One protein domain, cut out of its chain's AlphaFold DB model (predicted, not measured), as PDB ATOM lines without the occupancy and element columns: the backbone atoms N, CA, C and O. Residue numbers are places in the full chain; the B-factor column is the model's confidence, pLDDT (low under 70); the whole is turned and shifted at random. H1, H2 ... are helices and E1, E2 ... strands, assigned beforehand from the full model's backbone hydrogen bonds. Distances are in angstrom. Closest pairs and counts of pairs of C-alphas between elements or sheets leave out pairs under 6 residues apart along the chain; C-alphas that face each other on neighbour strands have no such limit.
ATOM      1  N   TYR A   4     131.644 209.813 137.252       92.44
ATOM      2  CA  TYR A   4     131.814 209.737 138.701       92.44
ATOM      3  C   TYR A   4     130.490 210.056 139.384       92.44
ATOM      4  O   TYR A   4     129.658 210.792 138.846       92.44
ATOM      5  N   VAL A   5     130.260 209.474 140.556       93.94
ATOM      6  CA  VAL A   5     129.060 209.717 141.353       93.94
ATOM      7  C   VAL A   5     129.435 210.000 142.799       93.94
ATOM      8  O   VAL A   5     130.200 209.261 143.414       93.94
ATOM      9  N   VAL A   6     128.857 211.071 143.338       94.06
ATOM     10  CA  VAL A   6     128.841 211.347 144.771       94.06
ATOM     11  C   VAL A   6     127.493 210.914 145.334       94.06
ATOM     12  O   VAL A   6     126.441 211.377 144.884       94.06
ATOM     13  N   VAL A   7     127.515 210.007 146.309       93.88
ATOM     14  CA  VAL A   7     126.325 209.416 146.934       93.88
ATOM     15  C   VAL A   7     126.257 209.854 148.384       93.88
ATOM     16  O   VAL A   7     127.131 209.501 149.161       93.88
ATOM     17  N   HIS A   8     125.199 210.554 148.782       93.88
ATOM     18  CA  HIS A   8     124.967 210.945 150.171       93.88
ATOM     19  C   HIS A   8     123.767 210.192 150.750       93.88
ATOM     20  O   HIS A   8     122.618 210.425 150.369       93.88
ATOM     21  N   ASN A   9     124.043 209.335 151.729       91.00
ATOM     22  CA  ASN A   9     123.066 208.661 152.573       91.00
ATOM     23  C   ASN A   9     122.952 209.365 153.927       91.00
ATOM     24  O   ASN A   9     123.943 209.541 154.636       91.00
ATOM     25  N   LYS A  10     121.728 209.734 154.308       89.25
ATOM     26  CA  LYS A  10     121.438 210.270 155.641       89.25
ATOM     27  C   LYS A  10     120.943 209.169 156.569       89.25
ATOM     28  O   LYS A  10     120.065 208.392 156.209       89.25
ATOM     29  N   HIS A  11     121.429 209.171 157.800       81.50
ATOM     30  CA  HIS A  11     121.024 208.268 158.879       81.50
ATOM     31  C   HIS A  11     120.069 208.928 159.885       81.50
ATOM     32  O   HIS A  11     119.862 208.425 160.990       81.50
ATOM     33  N   GLU A  12     119.476 210.066 159.520       77.81
ATOM     34  CA  GLU A  12     118.493 210.763 160.346       77.81
ATOM     35  C   GLU A  12     117.288 209.854 160.637       77.81
ATOM     36  O   GLU A  12     116.677 209.299 159.726       77.81
ATOM     37  N   GLY A  13     116.975 209.644 161.917       69.50
ATOM     38  CA  GLY A  13     115.880 208.768 162.341       69.50
ATOM     39  C   GLY A  13     116.129 207.263 162.171       69.50
ATOM     40  O   GLY A  13     115.334 206.468 162.666       69.50
ATOM     41  N   CYS A  14     117.237 206.828 161.556       67.25
ATOM     42  CA  CYS A  14     117.560 205.397 161.427       67.25
ATOM     43  C   CYS A  14     117.863 204.732 162.780       67.25
ATOM     44  O   CYS A  14     117.699 203.523 162.925       67.25
ATOM     45  N   TYR A  15     118.281 205.520 163.771       67.88
ATOM     46  CA  TYR A  15     118.546 205.066 165.138       67.88
ATOM     47  C   TYR A  15     117.396 205.374 166.113       67.88
ATOM     48  O   TYR A  15     117.540 205.148 167.316       67.88
ATOM     49  N   ASP A  16     116.262 205.888 165.624       68.56
ATOM     50  CA  ASP A  16     115.106 206.186 166.466       68.56
ATOM     51  C   ASP A  16     114.311 204.903 166.737       68.56
ATOM     52  O   ASP A  16     113.620 204.369 165.872       68.56
ATOM     53  N   TYR A  17     114.348 204.424 167.979       64.31
ATOM     54  CA  TYR A  17     113.610 203.233 168.417       64.31
ATOM     55  C   TYR A  17     112.135 203.536 168.717       64.31
ATOM     56  O   TYR A  17     111.621 203.208 169.790       64.31
ATOM     57  N   LYS A  18     111.430 204.177 167.782       67.12
ATOM     58  CA  LYS A  18     109.979 204.347 167.889       67.12
ATOM     59  C   LYS A  18     109.316 203.011 167.564       67.12
ATOM     60  O   LYS A  18     109.374 202.530 166.433       67.12
ATOM     61  N   SER A  19     108.702 202.396 168.574       71.94
ATOM     62  CA  SER A  19     107.902 201.186 168.398       71.94
ATOM     63  C   SER A  19     106.440 201.436 168.732       71.94
ATOM     64  O   SER A  19     106.139 202.058 169.747       71.94
ATOM     65  N   PHE A  20     105.555 200.916 167.892       76.56
ATOM     66  CA  PHE A  20     104.120 200.842 168.122       76.56
ATOM     67  C   PHE A  20     103.771 199.434 168.617       76.56
ATOM     68  O   PHE A  20     104.252 198.445 168.061       76.56
ATOM     69  N   GLU A  21     102.955 199.345 169.663       79.94
ATOM     70  CA  GLU A  21     102.471 198.077 170.203       79.94
ATOM     71  C   GLU A  21     100.980 197.935 169.890       79.94
ATOM     72  O   GLU A  21     100.166 198.777 170.263       79.94
ATOM     73  N   ASP A  22     100.625 196.877 169.162       81.19
ATOM     74  CA  ASP A  22      99.234 196.478 168.962       81.19
ATOM     75  C   ASP A  22      98.815 195.620 170.163       81.19
ATOM     76  O   ASP A  22      99.153 194.434 170.233       81.19
ATOM     77  N   GLU A  23      98.098 196.222 171.118       82.12
ATOM     78  CA  GLU A  23      97.655 195.557 172.355       82.12
ATOM     79  C   GLU A  23      96.734 194.350 172.097       82.12
ATOM     80  O   GLU A  23      96.702 193.405 172.888       82.12
ATOM     81  N   VAL A  24      96.011 194.338 170.971       83.00
ATOM     82  CA  VAL A  24      95.060 193.271 170.621       83.00
ATOM     83  C   VAL A  24      95.793 192.062 170.048       83.00
ATOM     84  O   VAL A  24      95.470 190.920 170.377       83.00
ATOM     85  N   LYS A  25      96.798 192.295 169.199       84.69
ATOM     86  CA  LYS A  25      97.585 191.222 168.567       84.69
ATOM     87  C   LYS A  25      98.857 190.861 169.334       84.69
ATOM     88  O   LYS A  25      99.505 189.882 168.967       84.69
ATOM     89  N   LYS A  26      99.213 191.621 170.377       80.62
ATOM     90  CA  LYS A  26     100.494 191.527 171.102       80.62
ATOM     91  C   LYS A  26     101.699 191.575 170.155       80.62
ATOM     92  O   LYS A  26     102.672 190.841 170.325       80.62
ATOM     93  N   LEU A  27     101.604 192.402 169.116       79.44
ATOM     94  CA  LEU A  27     102.650 192.565 168.110       79.44
ATOM     95  C   LEU A  27     103.322 193.922 168.289       79.44
ATOM     96  O   LEU A  27     102.656 194.952 168.370       79.44
ATOM     97  N   ARG A  28     104.655 193.908 168.305       78.62
ATOM     98  CA  ARG A  28     105.481 195.112 168.337       78.62
ATOM     99  C   ARG A  28     105.974 195.420 166.931       78.62
ATOM    100  O   ARG A  28     106.661 194.605 166.320       78.62
ATOM    101  N   PHE A  29     105.651 196.609 166.445       77.12
ATOM    102  CA  PHE A  29     106.102 197.124 165.161       77.12
ATOM    103  C   PHE A  29     107.148 198.205 165.395       77.12
ATOM    104  O   PHE A  29     106.929 199.123 166.182       77.12
ATOM    105  N   THR A  30     108.272 198.123 164.692       73.50
ATOM    106  CA  THR A  30     109.290 199.177 164.683       73.50
ATOM    107  C   THR A  30     109.254 199.831 163.312       73.50
ATOM    108  O   THR A  30     109.415 199.145 162.301       73.50
ATOM    109  N   SER A  31     108.997 201.137 163.256       70.00
ATOM    110  CA  SER A  31     109.036 201.862 161.986       70.00
ATOM    111  C   SER A  31     110.482 201.992 161.525       70.00
ATOM    112  O   SER A  31     111.317 202.485 162.279       70.00
ATOM    113  N   ILE A  32     110.770 201.587 160.292       69.12
ATOM    114  CA  ILE A  32     112.067 201.845 159.668       69.12
ATOM    115  C   ILE A  32     111.940 203.154 158.894       69.12
ATOM    116  O   ILE A  32     111.094 203.268 158.007       69.12
ATOM    117  N   VAL A  33     112.771 204.138 159.230       73.19
ATOM    118  CA  VAL A  33     112.915 205.355 158.427       73.19
ATOM    119  C   VAL A  33     113.908 205.055 157.309       73.19
ATOM    120  O   VAL A  33     115.070 204.751 157.576       73.19
ATOM    121  N   ILE A  34     113.437 205.098 156.062       74.50
ATOM    122  CA  ILE A  34     114.277 204.942 154.871       74.50
ATOM    123  C   ILE A  34     114.517 206.334 154.292       74.50
ATOM    124  O   ILE A  34     113.595 206.952 153.762       74.50
ATOM    125  N   ASN A  35     115.756 206.812 154.376       82.56
ATOM    126  CA  ASN A  35     116.162 208.063 153.749       82.56
ATOM    127  C   ASN A  35     116.689 207.764 152.340       82.56
ATOM    128  O   ASN A  35     117.669 207.028 152.213       82.56
ATOM    129  N   PRO A  36     116.063 208.294 151.276       87.62
ATOM    130  CA  PRO A  36     116.564 208.086 149.928       87.62
ATOM    131  C   PRO A  36     117.933 208.769 149.755       87.62
ATOM    132  O   PRO A  36     118.115 209.893 150.241       87.62
ATOM    133  N   PRO A  37     118.889 208.128 149.058       90.88
ATOM    134  CA  PRO A  37     120.188 208.728 148.790       90.88
ATOM    135  C   PRO A  37     120.056 209.949 147.878       90.88
ATOM    136  O   PRO A  37     119.271 209.950 146.926       90.88
ATOM    137  N   LYS A  38     120.879 210.969 148.126       93.69
ATOM    138  CA  LYS A  38     121.134 212.032 147.147       93.69
ATOM    139  C   LYS A  38     122.284 211.602 146.246       93.69
ATOM    140  O   LYS A  38     123.296 211.118 146.744       93.69
ATOM    141  N   LEU A  39     122.114 211.789 144.943       94.06
ATOM    142  CA  LEU A  39     123.088 211.404 143.926       94.06
ATOM    143  C   LEU A  39     123.503 212.642 143.137       94.06
ATOM    144  O   LEU A  39     122.642 213.363 142.632       94.06
ATOM    145  N   PHE A  40     124.806 212.849 143.004       95.00
ATOM    146  CA  PHE A  40     125.395 213.876 142.152       95.00
ATOM    147  C   PHE A  40     126.296 213.179 141.140       95.00
ATOM    148  O   PHE A  40     127.138 212.377 141.528       95.00
ATOM    149  N   MET A  41     126.086 213.427 139.851       93.94
ATOM    150  CA  MET A  41     126.846 212.785 138.780       93.94
ATOM    151  C   MET A  41     127.761 213.785 138.090       93.94
ATOM    152  O   MET A  41     127.342 214.904 137.798       93.94
ATOM    153  N   PHE A  42     128.964 213.330 137.763       95.00
ATOM    154  CA  PHE A  42     130.018 214.118 137.139       95.00
ATOM    155  C   PHE A  42     130.602 213.363 135.948       95.00
ATOM    156  O   PHE A  42     130.630 212.128 135.925       95.00
ATOM    157  N   ASP A  43     131.056 214.108 134.946       93.69
ATOM    158  CA  ASP A  43     131.698 213.541 133.757       93.69
ATOM    159  C   ASP A  43     133.222 213.418 133.907       93.69
ATOM    160  O   ASP A  43     133.846 212.714 133.115       93.69
ATOM    161  N   ASP A  44     133.802 214.068 134.920       92.69
ATOM    162  CA  ASP A  44     135.241 214.133 135.169       92.69
ATOM    163  C   ASP A  44     135.586 213.893 136.653       92.69
ATOM    164  O   ASP A  44     134.792 214.217 137.542       92.69
ATOM    165  N   LYS A  45     136.769 213.307 136.903       90.19
ATOM    166  CA  LYS A  45     137.259 212.963 138.247       90.19
ATOM    167  C   LYS A  45     137.545 214.219 139.075       90.19
ATOM    168  O   LYS A  45     137.142 214.273 140.233       90.19
ATOM    169  N   GLU A  46     138.207 215.222 138.496       92.44
ATOM    170  CA  GLU A  46     138.617 216.438 139.211       92.44
ATOM    171  C   GLU A  46     137.391 217.212 139.696       92.44
ATOM    172  O   GLU A  46     137.305 217.553 140.873       92.44
ATOM    173  N   GLN A  47     136.387 217.378 138.828       94.56
ATOM    174  CA  GLN A  47     135.122 218.029 139.195       94.56
ATOM    175  C   GLN A  47     134.400 217.304 140.335       94.56
ATOM    176  O   GLN A  47     133.807 217.940 141.207       94.56
ATOM    177  N   ALA A  48     134.430 215.969 140.329       93.94
ATOM    178  CA  ALA A  48     133.791 215.171 141.364       93.94
ATOM    179  C   ALA A  48     134.507 215.307 142.717       93.94
ATOM    180  O   ALA A  48     133.832 215.414 143.739       93.94
ATOM    181  N   HIS A  49     135.846 215.343 142.733       93.44
ATOM    182  CA  HIS A  49     136.632 215.564 143.954       93.44
ATOM    183  C   HIS A  49     136.504 216.985 144.499       93.44
ATOM    184  O   HIS A  49     136.373 217.148 145.712       93.44
ATOM    185  N   GLU A  50     136.519 217.998 143.631       94.44
ATOM    186  CA  GLU A  50     136.307 219.394 144.026       94.44
ATOM    187  C   GLU A  50     134.936 219.536 144.696       94.44
ATOM    188  O   GLU A  50     134.846 219.938 145.857       94.44
ATOM    189  N   PHE A  51     133.879 219.055 144.029       95.44
ATOM    190  CA  PHE A  51     132.538 219.045 144.607       95.44
ATOM    191  C   PHE A  51     132.474 218.250 145.913       95.44
ATOM    192  O   PHE A  51     131.855 218.707 146.868       95.44
ATOM    193  N   PHE A  52     133.073 217.057 145.970       93.69
ATOM    194  CA  PHE A  52     133.051 216.227 147.173       93.69
ATOM    195  C   PHE A  52     133.677 216.957 148.360       93.69
ATOM    196  O   PHE A  52     133.083 216.979 149.433       93.69
ATOM    197  N   THR A  53     134.836 217.581 148.155       91.06
ATOM    198  CA  THR A  53     135.588 218.285 149.200       91.06
ATOM    199  C   THR A  53     134.802 219.472 149.750       91.06
ATOM    200  O   THR A  53     134.667 219.617 150.964       91.06
ATOM    201  N   ASP A  54     134.208 220.283 148.877       91.62
ATOM    202  CA  ASP A  54     133.358 221.396 149.307       91.62
ATOM    203  C   ASP A  54     132.096 220.889 150.016       91.62
ATOM    204  O   ASP A  54     131.706 221.382 151.074       91.62
ATOM    205  N   TYR A  55     131.489 219.833 149.475       92.62
ATOM    206  CA  TYR A  55     130.244 219.285 149.993       92.62
ATOM    207  C   TYR A  55     130.392 218.656 151.380       92.62
ATOM    208  O   TYR A  55     129.488 218.794 152.207       92.62
ATOM    209  N   ILE A  56     131.504 217.967 151.666       89.94
ATOM    210  CA  ILE A  56     131.742 217.424 153.010       89.94
ATOM    211  C   ILE A  56     131.929 218.547 154.027       89.94
ATOM    212  O   ILE A  56     131.385 218.431 155.117       89.94
ATOM    213  N   ASN A  57     132.598 219.648 153.665       84.06
ATOM    214  CA  ASN A  57     132.799 220.794 154.556       84.06
ATOM    215  C   ASN A  57     131.474 221.497 154.889       84.06
ATOM    216  O   ASN A  57     131.270 221.922 156.024       84.06
ATOM    217  N   ASP A  58     130.548 221.562 153.930       85.31
ATOM    218  CA  ASP A  58     129.196 222.094 154.148       85.31
ATOM    219  C   ASP A  58     128.328 221.187 155.037       85.31
ATOM    220  O   ASP A  58     127.408 221.652 155.716       85.31
ATOM    221  N   VAL A  59     128.569 219.873 154.991       83.62
ATOM    222  CA  VAL A  59     127.784 218.855 155.709       83.62
ATOM    223  C   VAL A  59     128.418 218.463 157.051       83.62
ATOM    224  O   VAL A  59     127.751 217.813 157.867       83.62
ATOM    225  N   ASP A  60     129.677 218.828 157.295       71.81
ATOM    226  CA  ASP A  60     130.412 218.433 158.490       71.81
ATOM    227  C   ASP A  60     129.792 219.039 159.755       71.81
ATOM    228  O   ASP A  60     129.889 220.228 160.061       71.81
ATOM    229  N   ASP A  61     129.133 218.170 160.517       71.44
ATOM    230  CA  ASP A  61     128.629 218.470 161.849       71.44
ATOM    231  C   ASP A  61     129.788 218.273 162.839       71.44
ATOM    232  O   ASP A  61     129.963 217.190 163.410       71.44
ATOM    233  N   ILE A  62     130.580 219.327 163.056       74.88
ATOM    234  CA  ILE A  62     131.634 219.330 164.079       74.88
ATOM    235  C   ILE A  62     130.991 219.083 165.449       74.88
ATOM    236  O   ILE A  62     130.092 219.815 165.878       74.88
ATOM    237  N   ASP A  63     131.475 218.066 166.166       72.00
ATOM    238  CA  ASP A  63     131.054 217.799 167.540       72.00
ATOM    239  C   ASP A  63     131.328 219.051 168.397       72.00
ATOM    240  O   ASP A  63     132.468 219.529 168.428       72.00
ATOM    241  N   PRO A  64     130.335 219.588 169.131       75.00
ATOM    242  CA  PRO A  64     130.534 220.739 170.007       75.00
ATOM    243  C   PRO A  64     131.708 220.584 170.982       75.00
ATOM    244  O   PRO A  64     132.293 221.582 171.392       75.00
ATOM    245  N   LYS A  65     132.073 219.348 171.349       78.19
ATOM    246  CA  LYS A  65     133.226 219.052 172.214       78.19
ATOM    247  C   LYS A  65     134.578 219.294 171.543       78.19
ATOM    248  O   LYS A  65     135.557 219.513 172.248       78.19
ATOM    249  N   CYS A  66     134.634 219.231 170.216       79.44
ATOM    250  CA  CYS A  66     135.844 219.454 169.426       79.44
ATOM    251  C   CYS A  66     136.091 220.924 169.110       79.44
ATOM    252  O   CYS A  66     137.181 221.291 168.681       79.44
ATOM    253  N   ARG A  67     135.090 221.781 169.322       79.25
ATOM    254  CA  ARG A  67     135.201 223.206 169.045       79.25
ATOM    255  C   ARG A  67     135.803 223.931 170.249       79.25
ATOM    256  O   ARG A  67     135.121 224.144 171.251       79.25
ATOM    257  N   LYS A  68     137.066 224.351 170.142       79.69
ATOM    258  CA  LYS A  68     137.709 225.260 171.101       79.69
ATOM    259  C   LYS A  68     137.942 226.611 170.431       79.69
ATOM    260  O   LYS A  68     138.928 226.817 169.736       79.69
ATOM    261  N   ASN A  69     137.046 227.560 170.698       77.88
ATOM    262  CA  ASN A  69     137.051 228.886 170.071       77.88
ATOM    263  C   ASN A  69     136.932 228.777 168.533       77.88
ATOM    264  O   ASN A  69     135.898 228.307 168.048       77.88
ATOM    265  N   ASP A  70     137.985 229.177 167.809       73.12
ATOM    266  CA  ASP A  70     138.103 229.141 166.344       73.12
ATOM    267  C   ASP A  70     138.916 227.939 165.827       73.12
ATOM    268  O   ASP A  70     138.991 227.727 164.620       73.12
ATOM    269  N   GLU A  71     139.497 227.130 166.720       70.06
ATOM    270  CA  GLU A  71     140.261 225.934 166.360       70.06
ATOM    271  C   GLU A  71     139.453 224.661 166.656       70.06
ATOM    272  O   GLU A  71     138.725 224.554 167.654       70.06
ATOM    273  N   ILE A  72     139.565 223.682 165.757       74.44
ATOM    274  CA  ILE A  72     138.933 222.369 165.896       74.44
ATOM    275  C   ILE A  72     140.006 221.399 166.383       74.44
ATOM    276  O   ILE A  72     140.901 221.017 165.634       74.44
ATOM    277  N   GLU A  73     139.905 220.988 167.643       77.88
ATOM    278  CA  GLU A  73     140.746 219.939 168.217       77.88
ATOM    279  C   GLU A  73     139.891 218.688 168.429       77.88
ATOM    280  O   GLU A  73     139.028 218.640 169.313       77.88
ATOM    281  N   HIS A  74     140.116 217.651 167.618       75.00
ATOM    282  CA  HIS A  74     139.400 216.389 167.777       75.00
ATOM    283  C   HIS A  74     139.773 215.715 169.104       75.00
ATOM    284  O   HIS A  74     140.938 215.423 169.369       75.00
ATOM    285  N   VAL A  75     138.764 215.461 169.941       78.75
ATOM    286  CA  VAL A  75     138.915 214.745 171.214       78.75
ATOM    287  C   VAL A  75     138.608 213.261 171.023       78.75
ATOM    288  O   VAL A  75     137.893 212.878 170.092       78.75
ATOM    289  N   GLU A  76     139.115 212.412 171.919       68.06
ATOM    290  CA  GLU A  76     138.780 210.985 171.912       68.06
ATOM    291  C   GLU A  76     137.256 210.778 171.974       68.06
ATOM    292  O   GLU A  76     136.553 211.423 172.757       68.06
ATOM    293  N   TYR A  77     136.751 209.856 171.147       68.06
ATOM    294  CA  TYR A  77     135.322 209.543 171.008       68.06
ATOM    295  C   TYR A  77     134.440 210.712 170.532       68.06
ATOM    296  O   TYR A  77     133.243 210.742 170.840       68.06
ATOM    297  N   CYS A  78     134.998 211.675 169.790       73.69
ATOM    298  CA  CYS A  78     134.185 212.690 169.126       73.69
ATOM    299  C   CYS A  78     133.271 212.085 168.054       73.69
ATOM    300  O   CYS A  78     133.556 211.033 167.480       73.69
ATOM    301  N   THR A  79     132.156 212.762 167.779       69.88
ATOM    302  CA  THR A  79     131.255 212.396 166.677       69.88
ATOM    303  C   THR A  79     131.565 213.122 165.371       69.88
ATOM    304  O   THR A  79     130.732 213.085 164.464       69.88
ATOM    305  N   CYS A  80     132.719 213.793 165.286       74.88
ATOM    306  CA  CYS A  80     133.188 214.396 164.042       74.88
ATOM    307  C   CYS A  80     133.367 213.314 162.972       74.88
ATOM    308  O   CYS A  80     133.615 212.148 163.296       74.88
ATOM    309  N   GLY A  81     133.185 213.685 161.707       76.50
ATOM    310  CA  GLY A  81     133.285 212.723 160.621       76.50
ATOM    311  C   GLY A  81     134.678 212.119 160.468       76.50
ATOM    312  O   GLY A  81     135.688 212.722 160.818       76.50
ATOM    313  N   ILE A  82     134.712 210.899 159.946       84.31
ATOM    314  CA  ILE A  82     135.908 210.201 159.487       84.31
ATOM    315  C   ILE A  82     135.981 210.401 157.978       84.31
ATOM    316  O   ILE A  82     134.981 210.183 157.287       84.31
ATOM    317  N   ILE A  83     137.155 210.790 157.485       87.75
ATOM    318  CA  ILE A  83     137.457 210.862 156.056       87.75
ATOM    319  C   ILE A  83     138.361 209.679 155.708       87.75
ATOM    320  O   ILE A  83     139.381 209.480 156.364       87.75
ATOM    321  N   ASP A  84     137.967 208.900 154.703       88.38
ATOM    322  CA  ASP A  84     138.821 207.886 154.079       88.38
ATOM    323  C   ASP A  84     139.384 208.443 152.774       88.38
ATOM    324  O   ASP A  84     138.688 209.170 152.048       88.38
ATOM    325  N   VAL A  85     140.630 208.088 152.483       89.00
ATOM    326  CA  VAL A  85     141.379 208.574 151.319       89.00
ATOM    327  C   VAL A  85     141.795 207.417 150.412       89.00
ATOM    328  O   VAL A  85     141.897 206.275 150.859       89.00
ATOM    329  N   ASP A  86     141.998 207.703 149.127       86.38
ATOM    330  CA  ASP A  86     142.552 206.747 148.165       86.38
ATOM    331  C   ASP A  86     144.089 206.644 148.250       86.38
ATOM    332  O   ASP A  86     144.729 207.219 149.129       86.38
ATOM    333  N   GLU A  87     144.697 205.864 147.347       88.31
ATOM    334  CA  GLU A  87     146.157 205.665 147.288       88.31
ATOM    335  C   GLU A  87     146.941 206.956 146.978       88.31
ATOM    336  O   GLU A  87     148.144 207.010 147.235       88.31
ATOM    337  N   ASP A  88     146.262 207.981 146.458       87.25
ATOM    338  CA  ASP A  88     146.814 209.282 146.079       87.25
ATOM    339  C   ASP A  88     146.457 210.380 147.112       87.25
ATOM    340  O   ASP A  88     146.535 211.570 146.802       87.25
ATOM    341  N   ASP A  89     146.047 209.995 148.329       84.31
ATOM    342  CA  ASP A  89     145.595 210.876 149.421       84.31
ATOM    343  C   ASP A  89     144.348 211.732 149.089       84.31
ATOM    344  O   ASP A  89     144.051 212.712 149.783       84.31
ATOM    345  N   ASN A  90     143.561 211.371 148.066       85.50
ATOM    346  CA  ASN A  90     142.322 212.085 147.749       85.50
ATOM    347  C   ASN A  90     141.152 211.552 148.582       85.50
ATOM    348  O   ASN A  90     140.980 210.337 148.692       85.50
ATOM    349  N   PRO A  91     140.279 212.420 149.118       86.81
ATOM    350  CA  PRO A  91     139.149 211.980 149.923       86.81
ATOM    351  C   PRO A  91     138.098 211.275 149.054       86.81
ATOM    352  O   PRO A  91     137.666 211.801 148.024       86.81
ATOM    353  N   ILE A  92     137.673 210.086 149.489       90.38
ATOM    354  CA  ILE A  92     136.711 209.226 148.773       90.38
ATOM    355  C   ILE A  92     135.493 208.836 149.616       90.38
ATOM    356  O   ILE A  92     134.452 208.450 149.079       90.38
ATOM    357  N   LEU A  93     135.589 208.949 150.940       91.56
ATOM    358  CA  LEU A  93     134.505 208.637 151.864       91.56
ATOM    359  C   LEU A  93     134.494 209.651 152.999       91.56
ATOM    360  O   LEU A  93     135.527 209.941 153.587       91.56
ATOM    361  N   PHE A  94     133.306 210.119 153.353       90.88
ATOM    362  CA  PHE A  94     133.053 210.845 154.586       90.88
ATOM    363  C   PHE A  94     131.954 210.130 155.361       90.88
ATOM    364  O   PHE A  94     130.890 209.824 154.821       90.88
ATOM    365  N   TYR A  95     132.195 209.860 156.637       88.25
ATOM    366  CA  TYR A  95     131.239 209.176 157.493       88.25
ATOM    367  C   TYR A  95     131.178 209.813 158.874       88.25
ATOM    368  O   TYR A  95     132.171 209.862 159.588       88.25
ATOM    369  N   ASN A  96     129.987 210.216 159.300       85.38
ATOM    370  CA  ASN A  96     129.703 210.575 160.683       85.38
ATOM    371  C   ASN A  96     128.405 209.895 161.154       85.38
ATOM    372  O   ASN A  96     127.790 209.100 160.443       85.38
ATOM    373  N   LYS A  97     127.945 210.206 162.372       79.19
ATOM    374  CA  LYS A  97     126.725 209.594 162.935       79.19
ATOM    375  C   LYS A  97     125.463 209.824 162.081       79.19
ATOM    376  O   LYS A  97     124.500 209.064 162.197       79.19
ATOM    377  N   ARG A  98     125.428 210.890 161.281       82.81
ATOM    378  CA  ARG A  98     124.253 211.358 160.530       82.81
ATOM    379  C   ARG A  98     124.386 211.208 159.024       82.81
ATOM    380  O   ARG A  98     123.364 211.043 158.368       82.81
ATOM    381  N   ASN A  99     125.592 211.270 158.486       88.44
ATOM    382  CA  ASN A  99     125.855 211.386 157.063       88.44
ATOM    383  C   ASN A  99     126.902 210.350 156.662       88.44
ATOM    384  O   ASN A  99     127.916 210.184 157.335       88.44
ATOM    385  N   GLN A 100     126.656 209.685 155.543       90.75
ATOM    386  CA  GLN A 100     127.615 208.824 154.875       90.75
ATOM    387  C   GLN A 100     127.662 209.229 153.404       90.75
ATOM    388  O   GLN A 100     126.657 209.117 152.696       90.75
ATOM    389  N   ILE A 101     128.804 209.747 152.967       93.44
ATOM    390  CA  ILE A 101     129.000 210.332 151.645       93.44
ATOM    391  C   ILE A 101     130.143 209.601 150.952       93.44
ATOM    392  O   ILE A 101     131.235 209.513 151.501       93.44
ATOM    393  N   PHE A 102     129.886 209.085 149.758       93.56
ATOM    394  CA  PHE A 102     130.842 208.340 148.943       93.56
ATOM    395  C   PHE A 102     131.156 209.120 147.677       93.56
ATOM    396  O   PHE A 102     130.239 209.700 147.100       93.56
ATOM    397  N   LEU A 103     132.398 209.059 147.216       93.00
ATOM    398  CA  LEU A 103     132.799 209.388 145.856       93.00
ATOM    399  C   LEU A 103     133.313 208.113 145.189       93.00
ATOM    400  O   LEU A 103     134.224 207.463 145.690       93.00
ATOM    401  N   MET A 104     132.707 207.745 144.064       90.62
ATOM    402  CA  MET A 104     133.014 206.497 143.371       90.62
ATOM    403  C   MET A 104     132.839 206.634 141.860       90.62
ATOM    404  O   MET A 104     132.142 207.527 141.367       90.62
ATOM    405  N   GLU A 105     133.455 205.729 141.109       89.44
ATOM    406  CA  GLU A 105     133.235 205.628 139.670       89.44
ATOM    407  C   GLU A 105     131.822 205.106 139.385       89.44
ATOM    408  O   GLU A 105     131.339 204.142 139.980       89.44
ATOM    409  N   PHE A 106     131.128 205.747 138.449       82.12
ATOM    410  CA  PHE A 106     129.818 205.311 137.995       82.12
ATOM    411  C   PHE A 106     129.979 204.072 137.111       82.12
ATOM    412  O   PHE A 106     130.314 204.149 135.924       82.12
ATOM    413  N   GLY A 107     129.705 202.917 137.702       74.25
ATOM    414  CA  GLY A 107     129.792 201.629 137.040       74.25
ATOM    415  C   GLY A 107     129.158 200.523 137.872       74.25
ATOM    416  O   GLY A 107     128.627 200.745 138.958       74.25
TER     417      GLY A 107
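AT A GLANCE: This is residues 4 to 107 of the 158 residues of an uncharacterized protein of viral metagenome (UniProt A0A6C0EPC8). A twisted sheet of five strands has the single helix H1 over one face and the other face bare, and from its E1 and E4 side a long, thin arm reaches out, ending in the hairpin E2 and E3 with residues 22 to 27 sticking out at its tip. A long stretch with no named element, residues 60 to 81, loops out between H1 and E5. The printed part has 104 residues, with named elements in the order E1, E2, E3, E4, H1, E5, E6, E7; the large sheet runs E4, E1, E7, E6, E5, antiparallel throughout, and the class is mixed, helices and strands. The whole is loose, with a radius of gyration of the C-alphas of 18.0 A, and flat, spanning 59 by 41 by 21 A.

IN THESE COORDINATES: E1, residues 4 to 10, begins at C-alpha 4 (131.814, 209.737, 138.701) and is 19.9 A long. E2, residues 19 to 22, and E3, residues 27 to 30, follow. E4, residues 38 to 42, is 13.5 A long. H1, residues 45 to 59, begins at C-alpha 45 (137.259, 212.963, 138.247) and is 20.7 A long. E5 is residues 82 to 85 and E6 residues 91 to 95. E7, residues 99 to 106, is 20.4 A long and ends at C-alpha 106 (129.818, 205.311, 137.995).

HOW THE PARTS SIT: In the large sheet, E1 and E7 are antiparallel at 159 degrees, with N 7 and O 102 2.9 A apart, within hydrogen-bond range. On the other side of E1 is the edge strand E4, antiparallel at 167 degrees, with N 6 and O 40 at 2.8 A. E5, E6 and E7 form a meander, each strand the antiparallel neighbour of the one before; N 101 and O 94 of E7 and E6 are 2.8 A apart, and N 84 and O 93 of E5 and E6 2.9 A. H1 is on the sheet at a height of 8.3 A, over E7, and runs along the strands, at 7 degrees to E7 on the local plane. The closest C-alphas of H1 and E7 are those of Phe 52 and Leu 103, 7.0 A apart. In H1 every O i to N i+4 pair is within hydrogen-bond range. The hairpin E2 and E3 is antiparallel at 157 degrees, with N 20 and O 29 at 2.8 A; E2 and H1 are apart.

THE WHOLE: The two C-alphas farthest apart, those of Val 24 and Asp 88, are 59.5 A from each other. The printed part has no cut. The link from H1 to E5, 22 residues, is long, and in it residues 67 to 68 pair antiparallel with residues 71 to 72. The mean pLDDT of the printed part is 83.1; residues 13 to 18, 32, 76 to 77 and 79 are under 70.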